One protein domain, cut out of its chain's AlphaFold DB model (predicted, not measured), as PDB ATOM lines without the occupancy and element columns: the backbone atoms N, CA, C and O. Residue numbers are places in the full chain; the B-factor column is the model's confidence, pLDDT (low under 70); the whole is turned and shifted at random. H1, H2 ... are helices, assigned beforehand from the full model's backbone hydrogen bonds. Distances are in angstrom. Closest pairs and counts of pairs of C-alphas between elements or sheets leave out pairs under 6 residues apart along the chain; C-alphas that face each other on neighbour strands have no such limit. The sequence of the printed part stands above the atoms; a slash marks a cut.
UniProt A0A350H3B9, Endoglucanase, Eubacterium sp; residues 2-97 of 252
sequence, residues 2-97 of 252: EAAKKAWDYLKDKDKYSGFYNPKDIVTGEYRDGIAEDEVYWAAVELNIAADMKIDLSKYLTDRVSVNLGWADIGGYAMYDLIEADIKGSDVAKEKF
ATOM      1  N   GLU A   2     -16.838  31.537  19.133       97.00
ATOM      2  CA  GLU A   2     -17.692  30.407  19.578       97.00
ATOM      3  C   GLU A   2     -17.326  29.036  18.984       97.00
ATOM      4  O   GLU A   2     -17.359  28.027  19.684       97.00
ATOM      5  N   ALA A   3     -16.920  28.987  17.712       97.88
ATOM      6  CA  ALA A   3     -16.441  27.750  17.094       97.88
ATOM      7  C   ALA A   3     -15.179  27.187  17.783       97.88
ATOM      8  O   ALA A   3     -15.103  25.984  18.011       97.88
ATOM      9  N   ALA A   4     -14.233  28.050  18.172       97.44
ATOM     10  CA  ALA A   4     -12.996  27.645  18.842       97.44
ATOM     11  C   ALA A   4     -13.273  27.085  20.245       97.44
ATOM     12  O   ALA A   4     -12.740  26.044  20.610       97.44
ATOM     13  N   LYS A   5     -14.189  27.713  20.996       96.19
ATOM     14  CA  LYS A   5     -14.627  27.207  22.307       96.19
ATOM     15  C   LYS A   5     -15.284  25.831  22.202       96.19
ATOM     16  O   LYS A   5     -14.957  24.939  22.975       96.19
ATOM     17  N   LYS A   6     -16.150  25.625  21.202       95.12
ATOM     18  CA  LYS A   6     -16.761  24.310  20.939       95.12
ATOM     19  C   LYS A   6     -15.725  23.242  20.584       95.12
ATOM     20  O   LYS A   6     -15.842  22.117  21.058       95.12
ATOM     21  N   ALA A   7     -14.726  23.581  19.768       94.25
ATOM     22  CA  ALA A   7     -13.635  22.665  19.439       94.25
ATOM     23  C   ALA A   7     -12.801  22.319  20.682       94.25
ATOM     24  O   ALA A   7     -12.501  21.154  20.917       94.25
ATOM     25  N   TRP A   8     -12.502  23.307  21.526       93.88
ATOM     26  CA  TRP A   8     -11.810  23.091  22.794       93.88
ATOM     27  C   TRP A   8     -12.578  22.193  23.759       93.88
ATOM     28  O   TRP A   8     -11.995  21.305  24.373       93.88
ATOM     29  N   ASP A   9     -13.892  22.384  23.873       92.44
ATOM     30  CA  ASP A   9     -14.732  21.534  24.717       92.44
ATOM     31  C   ASP A   9     -14.726  20.070  24.269       92.44
ATOM     32  O   ASP A   9     -14.872  19.186  25.110       92.44
ATOM     33  N   TYR A  10     -14.513  19.815  22.977       89.19
ATOM     34  CA  TYR A  10     -14.272  18.479  22.439       89.19
ATOM     35  C   TYR A  10     -12.835  17.989  22.722       89.19
ATOM     36  O   TYR A  10     -12.645  16.839  23.116       89.19
ATOM     37  N   LEU A  11     -11.830  18.863  22.570       87.94
ATOM     38  CA  LEU A  11     -10.388  18.566  22.666       87.94
ATOM     39  C   LEU A  11      -9.840  18.348  24.077       87.94
ATOM     40  O   LEU A  11      -8.969  17.503  24.266       87.94
ATOM     41  N   LYS A  12     -10.333  19.085  25.073       83.00
ATOM     42  CA  LYS A  12      -9.713  19.164  26.408       83.00
ATOM     43  C   LYS A  12      -9.624  17.830  27.167       83.00
ATOM     44  O   LYS A  12      -8.782  17.707  28.058       83.00
ATOM     45  N   ASP A  13     -10.440  16.841  26.802       75.94
ATOM     46  CA  ASP A  13     -10.423  15.489  27.368       75.94
ATOM     47  C   ASP A  13      -9.524  14.561  26.526       75.94
ATOM     48  O   ASP A  13      -9.962  13.846  25.624       75.94
ATOM     49  N   LYS A  14      -8.228  14.606  26.851       62.66
ATOM     50  CA  LYS A  14      -7.082  14.040  26.113       62.66
ATOM     51  C   LYS A  14      -7.063  12.522  25.871       62.66
ATOM     52  O   LYS A  14      -6.344  12.068  24.988       62.66
ATOM     53  N   ASP A  15      -7.836  11.724  26.607       62.72
ATOM     54  CA  ASP A  15      -7.704  10.253  26.619       62.72
ATOM     55  C   ASP A  15      -8.229   9.555  25.338       62.72
ATOM     56  O   ASP A  15      -8.384   8.334  25.307       62.72
ATOM     57  N   LYS A  16      -8.544  10.310  24.276       58.09
ATOM     58  CA  LYS A  16      -9.212   9.805  23.062       58.09
ATOM     59  C   LYS A  16      -8.531  10.154  21.737       58.09
ATOM     60  O   LYS A  16      -9.057   9.774  20.692       58.09
ATOM     61  N   TYR A  17      -7.394  10.844  21.740       69.94
ATOM     62  CA  TYR A  17      -6.747  11.259  20.493       69.94
ATOM     63  C   TYR A  17      -5.753  10.199  20.021       69.94
ATOM     64  O   TYR A  17      -4.646  10.096  20.533       69.94
ATOM     65  N   SER A  18      -6.170   9.382  19.052       70.56
ATOM     66  CA  SER A  18      -5.340   8.340  18.424       70.56
ATOM     67  C   SER A  18      -4.732   8.765  17.081       70.56
ATOM     68  O   SER A  18      -4.246   7.911  16.338       70.56
ATOM     69  N   GLY A  19      -4.815  10.055  16.743       79.38
ATOM     70  CA  GLY A  19      -4.497  10.563  15.412       79.38
ATOM     71  C   GLY A  19      -5.557  10.236  14.359       79.38
ATOM     72  O   GLY A  19      -6.555   9.558  14.634       79.38
ATOM     73  N   PHE A  20      -5.336  10.732  13.144       88.12
ATOM     74  CA  PHE A  20      -6.199  10.478  11.991       88.12
ATOM     75  C   PHE A  20      -5.632   9.374  11.092       88.12
ATOM     76  O   PHE A  20      -4.423   9.268  10.896       88.12
ATOM     77  N   TYR A  21      -6.537   8.577  10.522       89.88
ATOM     78  CA  TYR A  21      -6.243   7.591   9.489       89.88
ATOM     79  C   TYR A  21      -7.314   7.666   8.417       89.88
ATOM     80  O   TYR A  21      -8.504   7.799   8.728       89.88
ATOM     81  N   ASN A  22      -6.904   7.506   7.163       93.81
ATOM     82  CA  ASN A  22      -7.857   7.416   6.074       93.81
ATOM     83  C   ASN A  22      -8.779   6.200   6.280       93.81
ATOM     84  O   ASN A  22      -8.307   5.081   6.525       93.81
ATOM     85  N   PRO A  23     -10.106   6.369   6.132       94.00
ATOM     86  CA  PRO A  23     -10.994   5.237   5.922       94.00
ATOM     87  C   PRO A  23     -10.525   4.421   4.713       94.00
ATOM     88  O   PRO A  23      -9.966   4.972   3.769       94.00
ATOM     89  N   LYS A  24     -10.809   3.114   4.710       94.62
ATOM     90  CA  LYS A  24     -10.300   2.158   3.708       94.62
ATOM     91  C   LYS A  24     -10.457   2.609   2.247       94.62
ATOM     92  O   LYS A  24      -9.595   2.310   1.428       94.62
ATOM     93  N   ASP A  25     -11.551   3.297   1.930       96.25
ATOM     94  CA  ASP A  25     -11.898   3.685   0.560       96.25
ATOM     95  C   ASP A  25     -11.378   5.085   0.170       96.25
ATOM     96  O   ASP A  25     -11.590   5.535  -0.957       96.25
ATOM     97  N   ILE A  26     -10.701   5.789   1.083       95.94
ATOM     98  CA  ILE A  26     -10.148   7.127   0.859       95.94
ATOM     99  C   ILE A  26      -8.648   7.020   0.573       95.94
ATOM    100  O   ILE A  26      -7.878   6.523   1.387       95.94
ATOM    101  N   VAL A  27      -8.239   7.512  -0.599       95.31
ATOM    102  CA  VAL A  27      -6.857   7.413  -1.115       95.31
ATOM    103  C   VAL A  27      -6.182   8.774  -1.323       95.31
ATOM    104  O   VAL A  27      -5.139   8.866  -1.964       95.31
ATOM    105  N   THR A  28      -6.792   9.853  -0.835       95.62
ATOM    106  CA  THR A  28      -6.198  11.198  -0.850       95.62
ATOM    107  C   THR A  28      -5.128  11.341   0.235       95.62
ATOM    108  O   THR A  28      -5.024  10.484   1.111       95.62
ATOM    109  N   GLY A  29      -4.344  12.426   0.197       93.00
ATOM    110  CA  GLY A  29      -3.327  12.710   1.217       93.00
ATOM    111  C   GLY A  29      -3.892  12.590   2.635       93.00
ATOM    112  O   GLY A  29      -4.928  13.179   2.935       93.00
ATOM    113  N   GLU A  30      -3.234  11.784   3.469       94.69
ATOM    114  CA  GLU A  30      -3.743  11.402   4.793       94.69
ATOM    115  C   GLU A  30      -3.530  12.499   5.842       94.69
ATOM    116  O   GLU A  30      -4.290  12.558   6.799       94.69
ATOM    117  N   TYR A  31      -2.515  13.361   5.663       93.81
ATOM    118  CA  TYR A  31      -2.075  14.334   6.679       93.81
ATOM    119  C   TYR A  31      -1.998  13.689   8.068       93.81
ATOM    120  O   TYR A  31      -2.558  14.172   9.051       93.81
ATOM    121  N   ARG A  32      -1.353  12.519   8.109       90.38
ATOM    122  CA  ARG A  32      -1.286  11.687   9.300       90.38
ATOM    123  C   ARG A  32      -0.422  12.343  10.363       90.38
ATOM    124  O   ARG A  32       0.796  12.375  10.232       90.38
ATOM    125  N   ASP A  33      -1.063  12.712  11.452       89.56
ATOM    126  CA  ASP A  33      -0.413  12.964  12.722       89.56
ATOM    127  C   ASP A  33      -1.021  12.037  13.791       89.56
ATOM    128  O   ASP A  33      -2.229  11.784  13.827       89.56
ATOM    129  N   GLY A  34      -0.141  11.434  14.588       84.88
ATOM    130  CA  GLY A  34      -0.481  10.505  15.660       84.88
ATOM    131  C   GLY A  34      -0.419  11.127  17.053       84.88
ATOM    132  O   GLY A  34      -0.757  10.432  18.015       84.88
ATOM    133  N   ILE A  35       0.045  12.374  17.181       83.75
ATOM    134  CA  ILE A  35       0.358  13.026  18.452       83.75
ATOM    135  C   ILE A  35      -0.237  14.436  18.441       83.75
ATOM    136  O   ILE A  35       0.418  15.378  18.053       83.75
ATOM    137  N   ALA A  36      -1.435  14.594  19.004       89.06
ATOM    138  CA  ALA A  36      -2.117  15.893  19.040       89.06
ATOM    139  C   ALA A  36      -1.665  16.822  20.197       89.06
ATOM    140  O   ALA A  36      -2.437  17.667  20.660       89.06
ATOM    141  N   GLU A  37      -0.498  16.582  20.802       90.94
ATOM    142  CA  GLU A  37      -0.112  17.257  22.054       90.94
ATOM    143  C   GLU A  37       0.173  18.746  21.828       90.94
ATOM    144  O   GLU A  37      -0.271  19.592  22.611       90.94
ATOM    145  N   ASP A  38       0.852  19.083  20.739       93.38
ATOM    146  CA  ASP A  38       1.153  20.449  20.341       93.38
ATOM    147  C   ASP A  38      -0.035  21.168  19.695       93.38
ATOM    148  O   ASP A  38      -0.186  22.367  19.934       93.38
ATOM    149  N   GLU A  39      -0.960  20.474  19.024       94.06
ATOM    150  CA  GLU A  39      -2.248  21.048  18.605       94.06
ATOM    151  C   GLU A  39      -3.087  21.481  19.801       94.06
ATOM    152  O   GLU A  39      -3.654  22.579  19.813       94.06
ATOM    153  N   VAL A  40      -3.182  20.626  20.826       93.50
ATOM    154  CA  VAL A  40      -3.924  20.960  22.045       93.50
ATOM    155  C   VAL A  40      -3.220  22.091  22.791       93.50
ATOM    156  O   VAL A  40      -3.897  22.992  23.296       93.50
ATOM    157  N   TYR A  41      -1.883  22.096  22.838       95.56
ATOM    158  CA  TYR A  41      -1.123  23.206  23.411       95.56
ATOM    159  C   TYR A  41      -1.381  24.521  22.669       95.56
ATOM    160  O   TYR A  41      -1.696  25.526  23.310       95.56
ATOM    161  N   TRP A  42      -1.334  24.513  21.335       97.25
ATOM    162  CA  TRP A  42      -1.629  25.689  20.521       97.25
ATOM    163  C   TRP A  42      -3.042  26.204  20.766       97.25
ATOM    164  O   TRP A  42      -3.216  27.366  21.127       97.25
ATOM    165  N   ALA A  43      -4.048  25.328  20.714       96.94
ATOM    166  CA  ALA A  43      -5.427  25.708  21.008       96.94
ATOM    167  C   ALA A  43      -5.586  26.324  22.413       96.94
ATOM    168  O   ALA A  43      -6.303  27.315  22.576       96.94
ATOM    169  N   ALA A  44      -4.914  25.765  23.426       96.56
ATOM    170  CA  ALA A  44      -4.947  26.278  24.795       96.56
ATOM    171  C   ALA A  44      -4.340  27.687  24.903       96.56
ATOM    172  O   ALA A  44      -4.910  28.551  25.578       96.56
ATOM    173  N   VAL A  45      -3.203  27.920  24.238       97.88
ATOM    174  CA  VAL A  45      -2.540  29.230  24.190       97.88
ATOM    175  C   VAL A  45      -3.436  30.255  23.506       97.88
ATOM    176  O   VAL A  45      -3.751  31.281  24.114       97.88
ATOM    177  N   GLU A  46      -3.932  29.957  22.304       98.19
ATOM    178  CA  GLU A  46      -4.752  30.906  21.545       98.19
ATOM    179  C   GLU A  46      -6.041  31.280  22.279       98.19
ATOM    180  O   GLU A  46      -6.474  32.431  22.260       98.19
ATOM    181  N   LEU A  47      -6.665  30.334  22.986       98.00
ATOM    182  CA  LEU A  47      -7.863  30.612  23.781       98.00
ATOM    183  C   LEU A  47      -7.567  31.430  25.038       98.00
ATOM    184  O   LEU A  47      -8.417  32.212  25.473       98.00
ATOM    185  N   ASN A  48      -6.376  31.303  25.617       97.56
ATOM    186  CA  ASN A  48      -5.954  32.201  26.684       97.56
ATOM    187  C   ASN A  48      -5.732  33.621  26.167       97.56
ATOM    188  O   ASN A  48      -6.214  34.559  26.795       97.56
ATOM    189  N   ILE A  49      -5.061  33.776  25.026       97.75
ATOM    190  CA  ILE A  49      -4.754  35.089  24.446       97.75
ATOM    191  C   ILE A  49      -6.031  35.770  23.938       97.75
ATOM    192  O   ILE A  49      -6.329  36.906  24.302       97.75
ATOM    193  N   ALA A  50      -6.822  35.077  23.119       97.56
ATOM    194  CA  ALA A  50      -7.947  35.675  22.407       97.56
ATOM    195  C   ALA A  50      -9.263  35.678  23.205       97.56
ATOM    196  O   ALA A  50     -10.166  36.455  22.886       97.56
ATOM    197  N   ALA A  51      -9.419  34.788  24.193       96.12
ATOM    198  CA  ALA A  51     -10.685  34.581  24.908       96.12
ATOM    199  C   ALA A  51     -10.578  34.649  26.439       96.12
ATOM    200  O   ALA A  51     -11.592  34.462  27.112       96.12
ATOM    201  N   ASP A  52      -9.381  34.895  26.978       94.81
ATOM    202  CA  ASP A  52      -9.085  34.981  28.411       94.81
ATOM    203  C   ASP A  52      -9.581  33.776  29.240       94.81
ATOM    204  O   ASP A  52     -10.013  33.913  30.383       94.81
ATOM    205  N   MET A  53      -9.533  32.565  28.669       94.31
ATOM    206  CA  MET A  53     -10.117  31.357  29.280       94.31
ATOM    207  C   MET A  53      -9.370  30.814  30.514       94.31
ATOM    208  O   MET A  53      -9.837  29.853  31.125       94.31
ATOM    209  N   LYS A  54      -8.243  31.425  30.910       95.00
ATOM    210  CA  LYS A  54      -7.406  31.053  32.074       95.00
ATOM    211  C   LYS A  54      -7.084  29.548  32.154       95.00
ATOM    212  O   LYS A  54      -7.015  28.970  33.239       95.00
ATOM    213  N   ILE A  55      -6.878  28.913  31.004       95.69
ATOM    214  CA  ILE A  55      -6.457  27.518  30.871       95.69
ATOM    215  C   ILE A  55      -5.046  27.371  31.454       95.69
ATOM    216  O   ILE A  55      -4.158  28.183  31.183       95.69
ATOM    217  N   ASP A  56      -4.826  26.333  32.258       94.81
ATOM    218  CA  ASP A  56      -3.506  26.021  32.811       94.81
ATOM    219  C   ASP A  56      -2.602  25.398  31.739       94.81
ATOM    220  O   ASP A  56      -2.615  24.185  31.522       94.81
ATOM    221  N   LEU A  57      -1.824  26.251  31.064       95.38
ATOM    222  CA  LEU A  57      -0.951  25.875  29.945       95.38
ATOM    223  C   LEU A  57       0.103  24.824  30.319       95.38
ATOM    224  O   LEU A  57       0.509  24.036  29.469       95.38
ATOM    225  N   SER A  58       0.502  24.753  31.596       93.06
ATOM    226  CA  SER A  58       1.495  23.776  32.069       93.06
ATOM    227  C   SER A  58       1.040  22.321  31.921       93.06
ATOM    228  O   SER A  58       1.868  21.418  31.881       93.06
ATOM    229  N   LYS A  59      -0.272  22.084  31.790       92.31
ATOM    230  CA  LYS A  59      -0.840  20.749  31.560       92.31
ATOM    231  C   LYS A  59      -0.666  20.246  30.130       92.31
ATOM    232  O   LYS A  59      -0.819  19.046  29.910       92.31
ATOM    233  N   TYR A  60      -0.424  21.156  29.191       92.19
ATOM    234  CA  TYR A  60      -0.408  20.875  27.756       92.19
ATOM    235  C   TYR A  60       0.979  21.066  27.136       92.19
ATOM    236  O   TYR A  60       1.237  20.534  26.067       92.19
ATOM    237  N   LEU A  61       1.895  21.765  27.816       92.75
ATOM    238  CA  LEU A  61       3.293  21.852  27.401       92.75
ATOM    239  C   LEU A  61       4.060  20.586  27.814       92.75
ATOM    240  O   LEU A  61       4.543  20.488  28.941       92.75
ATOM    241  N   THR A  62       4.168  19.618  26.906       90.94
ATOM    242  CA  THR A  62       4.924  18.373  27.112       90.94
ATOM    243  C   THR A  62       6.291  18.422  26.422       90.94
ATOM    244  O   THR A  62       6.600  19.347  25.668       90.94
ATOM    245  N   ASP A  63       7.117  17.395  26.638       89.94
ATOM    246  CA  ASP A  63       8.405  17.245  25.945       89.94
ATOM    247  C   ASP A  63       8.259  17.002  24.434       89.94
ATOM    248  O   ASP A  63       9.227  17.168  23.694       89.94
ATOM    249  N   ARG A  64       7.063  16.618  23.969       89.12
ATOM    250  CA  ARG A  64       6.771  16.399  22.545       89.12
ATOM    251  C   ARG A  64       6.401  17.684  21.813       89.12
ATOM    252  O   ARG A  64       6.505  17.719  20.596       89.12
ATOM    253  N   VAL A  65       6.037  18.744  22.537       93.81
ATOM    254  CA  VAL A  65       5.734  20.047  21.940       93.81
ATOM    255  C   VAL A  65       7.032  20.706  21.477       93.81
ATOM    256  O   VAL A  65       7.791  21.277  22.271       93.81
ATOM    257  N   SER A  66       7.286  20.604  20.175       94.25
ATOM    258  CA  SER A  66       8.477  21.125  19.512       94.25
ATOM    259  C   SER A  66       8.256  22.538  18.951       94.25
ATOM    260  O   SER A  66       7.128  22.989  18.747       94.25
ATOM    261  N   VAL A  67       9.348  23.271  18.713       97.25
ATOM    262  CA  VAL A  67       9.302  24.611  18.101       97.25
ATOM    263  C   VAL A  67       9.386  24.461  16.584       97.25
ATOM    264  O   VAL A  67      10.417  24.717  15.967       97.25
ATOM    265  N   ASN A  68       8.286  24.008  15.996       96.38
ATOM    266  CA  ASN A  68       8.119  23.849  14.556       96.38
ATOM    267  C   ASN A  68       6.872  24.598  14.067       96.38
ATOM    268  O   ASN A  68       5.998  24.966  14.854       96.38
ATOM    269  N   LEU A  69       6.833  24.862  12.758       97.75
ATOM    270  CA  LEU A  69       5.761  25.592  12.071       97.75
ATOM    271  C   LEU A  69       5.084  24.713  11.000       97.75
ATOM    272  O   LEU A  69       4.854  25.137   9.866       97.75
ATOM    273  N   GLY A  70       4.778  23.470  11.366       89.12
ATOM    274  CA  GLY A  70       3.801  22.617  10.698       89.12
ATOM    275  C   GLY A  70       4.336  21.563   9.725       89.12
ATOM    276  O   GLY A  70       5.534  21.341   9.588       89.12
ATOM    277  N   TRP A  71       3.438  20.864   9.024       93.31
ATOM    278  CA  TRP A  71       1.986  20.828   9.297       93.31
ATOM    279  C   TRP A  71       1.621  19.879  10.448       93.31
ATOM    280  O   TRP A  71       0.526  20.009  10.976       93.31
ATOM    281  N   ALA A  72       2.522  18.958  10.805       93.81
ATOM    282  CA  ALA A  72       2.318  17.959  11.857       93.81
ATOM    283  C   ALA A  72       2.851  18.402  13.226       93.81
ATOM    284  O   ALA A  72       2.368  17.917  14.229       93.81
ATOM    285  N   ASP A  73       3.846  19.297  13.251       94.62
ATOM    286  CA  ASP A  73       4.419  19.841  14.483       94.62
ATOM    287  C   ASP A  73       4.253  21.368  14.492       94.62
ATOM    288  O   ASP A  73       4.927  22.079  13.741       94.62
ATOM    289  N   ILE A  74       3.356  21.898  15.316       95.94
ATOM    290  CA  ILE A  74       2.894  23.295  15.285       95.94
ATOM    291  C   ILE A  74       3.108  24.063  16.594       95.94
ATOM    292  O   ILE A  74       2.694  25.220  16.717       95.94
ATOM    293  N   GLY A  75       3.802  23.471  17.567       97.44
ATOM    294  CA  GLY A  75       4.071  24.104  18.863       97.44
ATOM    295  C   GLY A  75       4.795  25.457  18.780       97.44
ATOM    296  O   GLY A  75       4.660  26.282  19.688       97.44
ATOM    297  N   GLY A  76       5.510  25.739  17.683       98.12
ATOM    298  CA  GLY A  76       6.188  27.016  17.454       98.12
ATOM    299  C   GLY A  76       5.238  28.212  17.341       98.12
ATOM    300  O   GLY A  76       5.581  29.282  17.844       98.12
ATOM    301  N   TYR A  77       4.040  28.036  16.763       98.50
ATOM    302  CA  TYR A  77       3.030  29.106  16.697       98.50
ATOM    303  C   TYR A  77       2.600  29.524  18.105       98.50
ATOM    304  O   TYR A  77       2.699  30.692  18.471       98.50
ATOM    305  N   ALA A  78       2.243  28.534  18.925       98.12
ATOM    306  CA  ALA A  78       1.829  28.731  20.307       98.12
ATOM    307  C   ALA A  78       2.907  29.433  21.139       98.12
ATOM    308  O   ALA A  78       2.623  30.353  21.901       98.12
ATOM    309  N   MET A  79       4.165  29.004  21.011       98.38
ATOM    310  CA  MET A  79       5.252  29.615  21.771       98.38
ATOM    311  C   MET A  79       5.493  31.057  21.338       98.38
ATOM    312  O   MET A  79       5.630  31.913  22.203       98.38
ATOM    313  N   TYR A  80       5.492  31.343  20.036       98.50
ATOM    314  CA  TYR A  80       5.663  32.705  19.542       98.50
ATOM    315  C   TYR A  80       4.564  33.652  20.051       98.50
ATOM    316  O   TYR A  80       4.873  34.697  20.627       98.50
ATOM    317  N   ASP A  81       3.296  33.261  19.925       98.44
ATOM    318  CA  ASP A  81       2.175  34.106  20.344       98.44
ATOM    319  C   ASP A  81       2.130  34.276  21.874       98.44
ATOM    320  O   ASP A  81       1.834  35.364  22.375       98.44
ATOM    321  N   LEU A  82       2.523  33.250  22.640       97.75
ATOM    322  CA  LEU A  82       2.655  33.345  24.098       97.75
ATOM    323  C   LEU A  82       3.752  34.330  24.531       97.75
ATOM    324  O   LEU A  82       3.574  35.039  25.525       97.75
ATOM    325  N   ILE A  83       4.871  34.369  23.797       98.50
ATOM    326  CA  ILE A  83       5.978  35.307  24.026       98.50
ATOM    327  C   ILE A  83       5.514  36.743  23.778       98.50
ATOM    328  O   ILE A  83       5.740  37.604  24.627       98.50
ATOM    329  N   GLU A  84       4.854  36.996  22.644       98.06
ATOM    330  CA  GLU A  84       4.366  38.332  22.271       98.06
ATOM    331  C   GLU A  84       3.257  38.828  23.212       98.06
ATOM    332  O   GLU A  84       3.209  40.013  23.539       98.06
ATOM    333  N   ALA A  85       2.369  37.936  23.663       97.50
ATOM    334  CA  ALA A  85       1.310  38.278  24.612       97.50
ATOM    335  C   ALA A  85       1.830  38.518  26.041       97.50
ATOM    336  O   ALA A  85       1.126  39.122  26.852       97.50
ATOM    337  N   ASP A  86       3.030  38.018  26.350       96.81
ATOM    338  CA  ASP A  86       3.708  38.111  27.646       96.81
ATOM    339  C   ASP A  86       2.830  37.701  28.845       96.81
ATOM    340  O   ASP A  86       2.785  38.346  29.894       96.81
ATOM    341  N   ILE A  87       2.098  36.596  28.689       94.69
ATOM    342  CA  ILE A  87       1.266  36.015  29.752       94.69
ATOM    343  C   ILE A  87       1.975  34.841  30.447       94.69
ATOM    344  O   ILE A  87       3.055  34.399  30.052       94.69
ATOM    345  N   LYS A  88       1.367  34.303  31.514       94.69
ATOM    346  CA  LYS A  88       1.921  33.175  32.286       94.69
ATOM    347  C   LYS A  88       2.330  32.015  31.365       94.69
ATOM    348  O   LYS A  88       1.485  31.462  30.668       94.69
ATOM    349  N   GLY A  89       3.598  31.609  31.442       94.06
ATOM    350  CA  GLY A  89       4.200  30.579  30.585       94.06
ATOM    351  C   GLY A  89       5.144  31.138  29.514       94.06
ATOM    352  O   GLY A  89       5.944  30.373  28.980       94.06
ATOM    353  N   SER A  90       5.112  32.457  29.272       96.44
ATOM    354  CA  SER A  90       5.991  33.174  28.334       96.44
ATOM    355  C   SER A  90       7.472  32.843  28.545       96.44
ATOM    356  O   SER A  90       8.145  32.496  27.585       96.44
ATOM    357  N   ASP A  91       7.976  32.816  29.784       97.06
ATOM    358  CA  ASP A  91       9.400  32.533  30.049       97.06
ATOM    359  C   ASP A  91       9.854  31.148  29.551       97.06
ATOM    360  O   ASP A  91      10.912  31.025  28.937       97.06
ATOM    361  N   VAL A  92       9.029  30.114  29.751       96.19
ATOM    362  CA  VAL A  92       9.332  28.748  29.289       96.19
ATOM    363  C   VAL A  92       9.254  28.663  27.764       96.19
ATOM    364  O   VAL A  92      10.071  27.992  27.131       96.19
ATOM    365  N   ALA A  93       8.292  29.365  27.156       97.44
ATOM    366  CA  ALA A  93       8.212  29.482  25.704       97.44
ATOM    367  C   ALA A  93       9.435  30.208  25.127       97.44
ATOM    368  O   ALA A  93       9.995  29.720  24.149       97.44
ATOM    369  N   LYS A  94       9.902  31.304  25.749       98.25
ATOM    370  CA  LYS A  94      11.132  32.016  25.355       98.25
ATOM    371  C   LYS A  94      12.334  31.072  25.385       98.25
ATOM    372  O   LYS A  94      13.064  31.004  24.400       98.25
ATOM    373  N   GLU A  95      12.519  30.314  26.465       98.00
ATOM    374  CA  GLU A  95      13.634  29.366  26.597       98.00
ATOM    375  C   GLU A  95      13.636  28.309  25.479       98.00
ATOM    376  O   GLU A  95      14.641  28.140  24.781       98.00
ATOM    377  N   LYS A  96      12.503  27.631  25.256       97.94
ATOM    378  CA  LYS A  96      12.376  26.620  24.193       97.94
ATOM    379  C   LYS A  96      12.549  27.229  22.802       97.94
ATOM    380  O   LYS A  96      13.264  26.662  21.978       97.94
ATOM    381  N   PHE A  97      11.929  28.384  22.553       98.69
ATOM    382  CA  PHE A  97      12.015  29.090  21.279       98.69
ATOM    383  C   PHE A  97      13.465  29.440  20.942       98.69
ATOM    384  O   PHE A  97      13.950  29.047  19.885       98.69
TER     385      PHE A  97
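What this domain is: This is residues 2 to 97 of the 252 residues of the protein "Endoglucanase" of Eubacterium sp (UniProt A0A350H3B9). H2, the longest helix, lies between H1 and H3, and H4 packs on H3, giving an uneven row of four helices in the order H1, H2, H3, H4. A long loop between H1 and H2 reaches away from this row, and its residues 23 to 29 stick out and make much of the length. The second long link, residues 52 to 74, folds back past H2 before H3 begins. The printed part has 96 residues, four named helices and no named strand; its class is all helix, though only 44 residues are in named elements. It is compact, with a radius of gyration of the C-alphas of 14.2 A, and spans 46 by 27 by 20 A, an elongated outline.

Where its parts are: H2, residues 37 to 51, measures 20.5 A from first to last C-alpha. H1, residues 2 to 11, is 14.3 A long and begins at C-alpha 2 (-17.692, 30.407, 19.578). H3, residues 75 to 85, is 15.5 A long. H4, residues 90 to 97, ends at C-alpha 97 (12.015, 29.090, 21.279).

How they stand to each other: H2 and H3 touch, with the C-alphas of Trp 42 and Ala 78 closest at 4.6 A; they run the same way at a shallow tilt of 23 degrees. H1 and H2, a helical hairpin, touch at Leu 11 and Val 40, their closest C-alphas, 6.9 A apart. They run opposite ways at a shallow tilt of 34 degrees, only just short of steep. H3 and H4, also a helical hairpin, touch, with the C-alphas of Ile 83 and Ser 90 closest at 4.8 A; they run opposite ways at a steep tilt of 40 degrees. The helix packing is only just mostly aligned, two of these three pairs being at a shallow tilt. H1 is apart from H3 and H4, and H2 is apart from H4. In H1, H2, H3 and H4 every O i to N i+4 pair is within hydrogen-bond range.

The domain as a whole: The two C-alphas farthest apart, those of Asp 25 and Asp 86, are 46.5 A apart. The printed part has no cut. The links H1 to H2, 25 residues, and H2 to H3, 23 residues, are long, and the link H3 to H4 is tight. The mean pLDDT of the printed part is 92.7, and residues 14 to 17 are under 70.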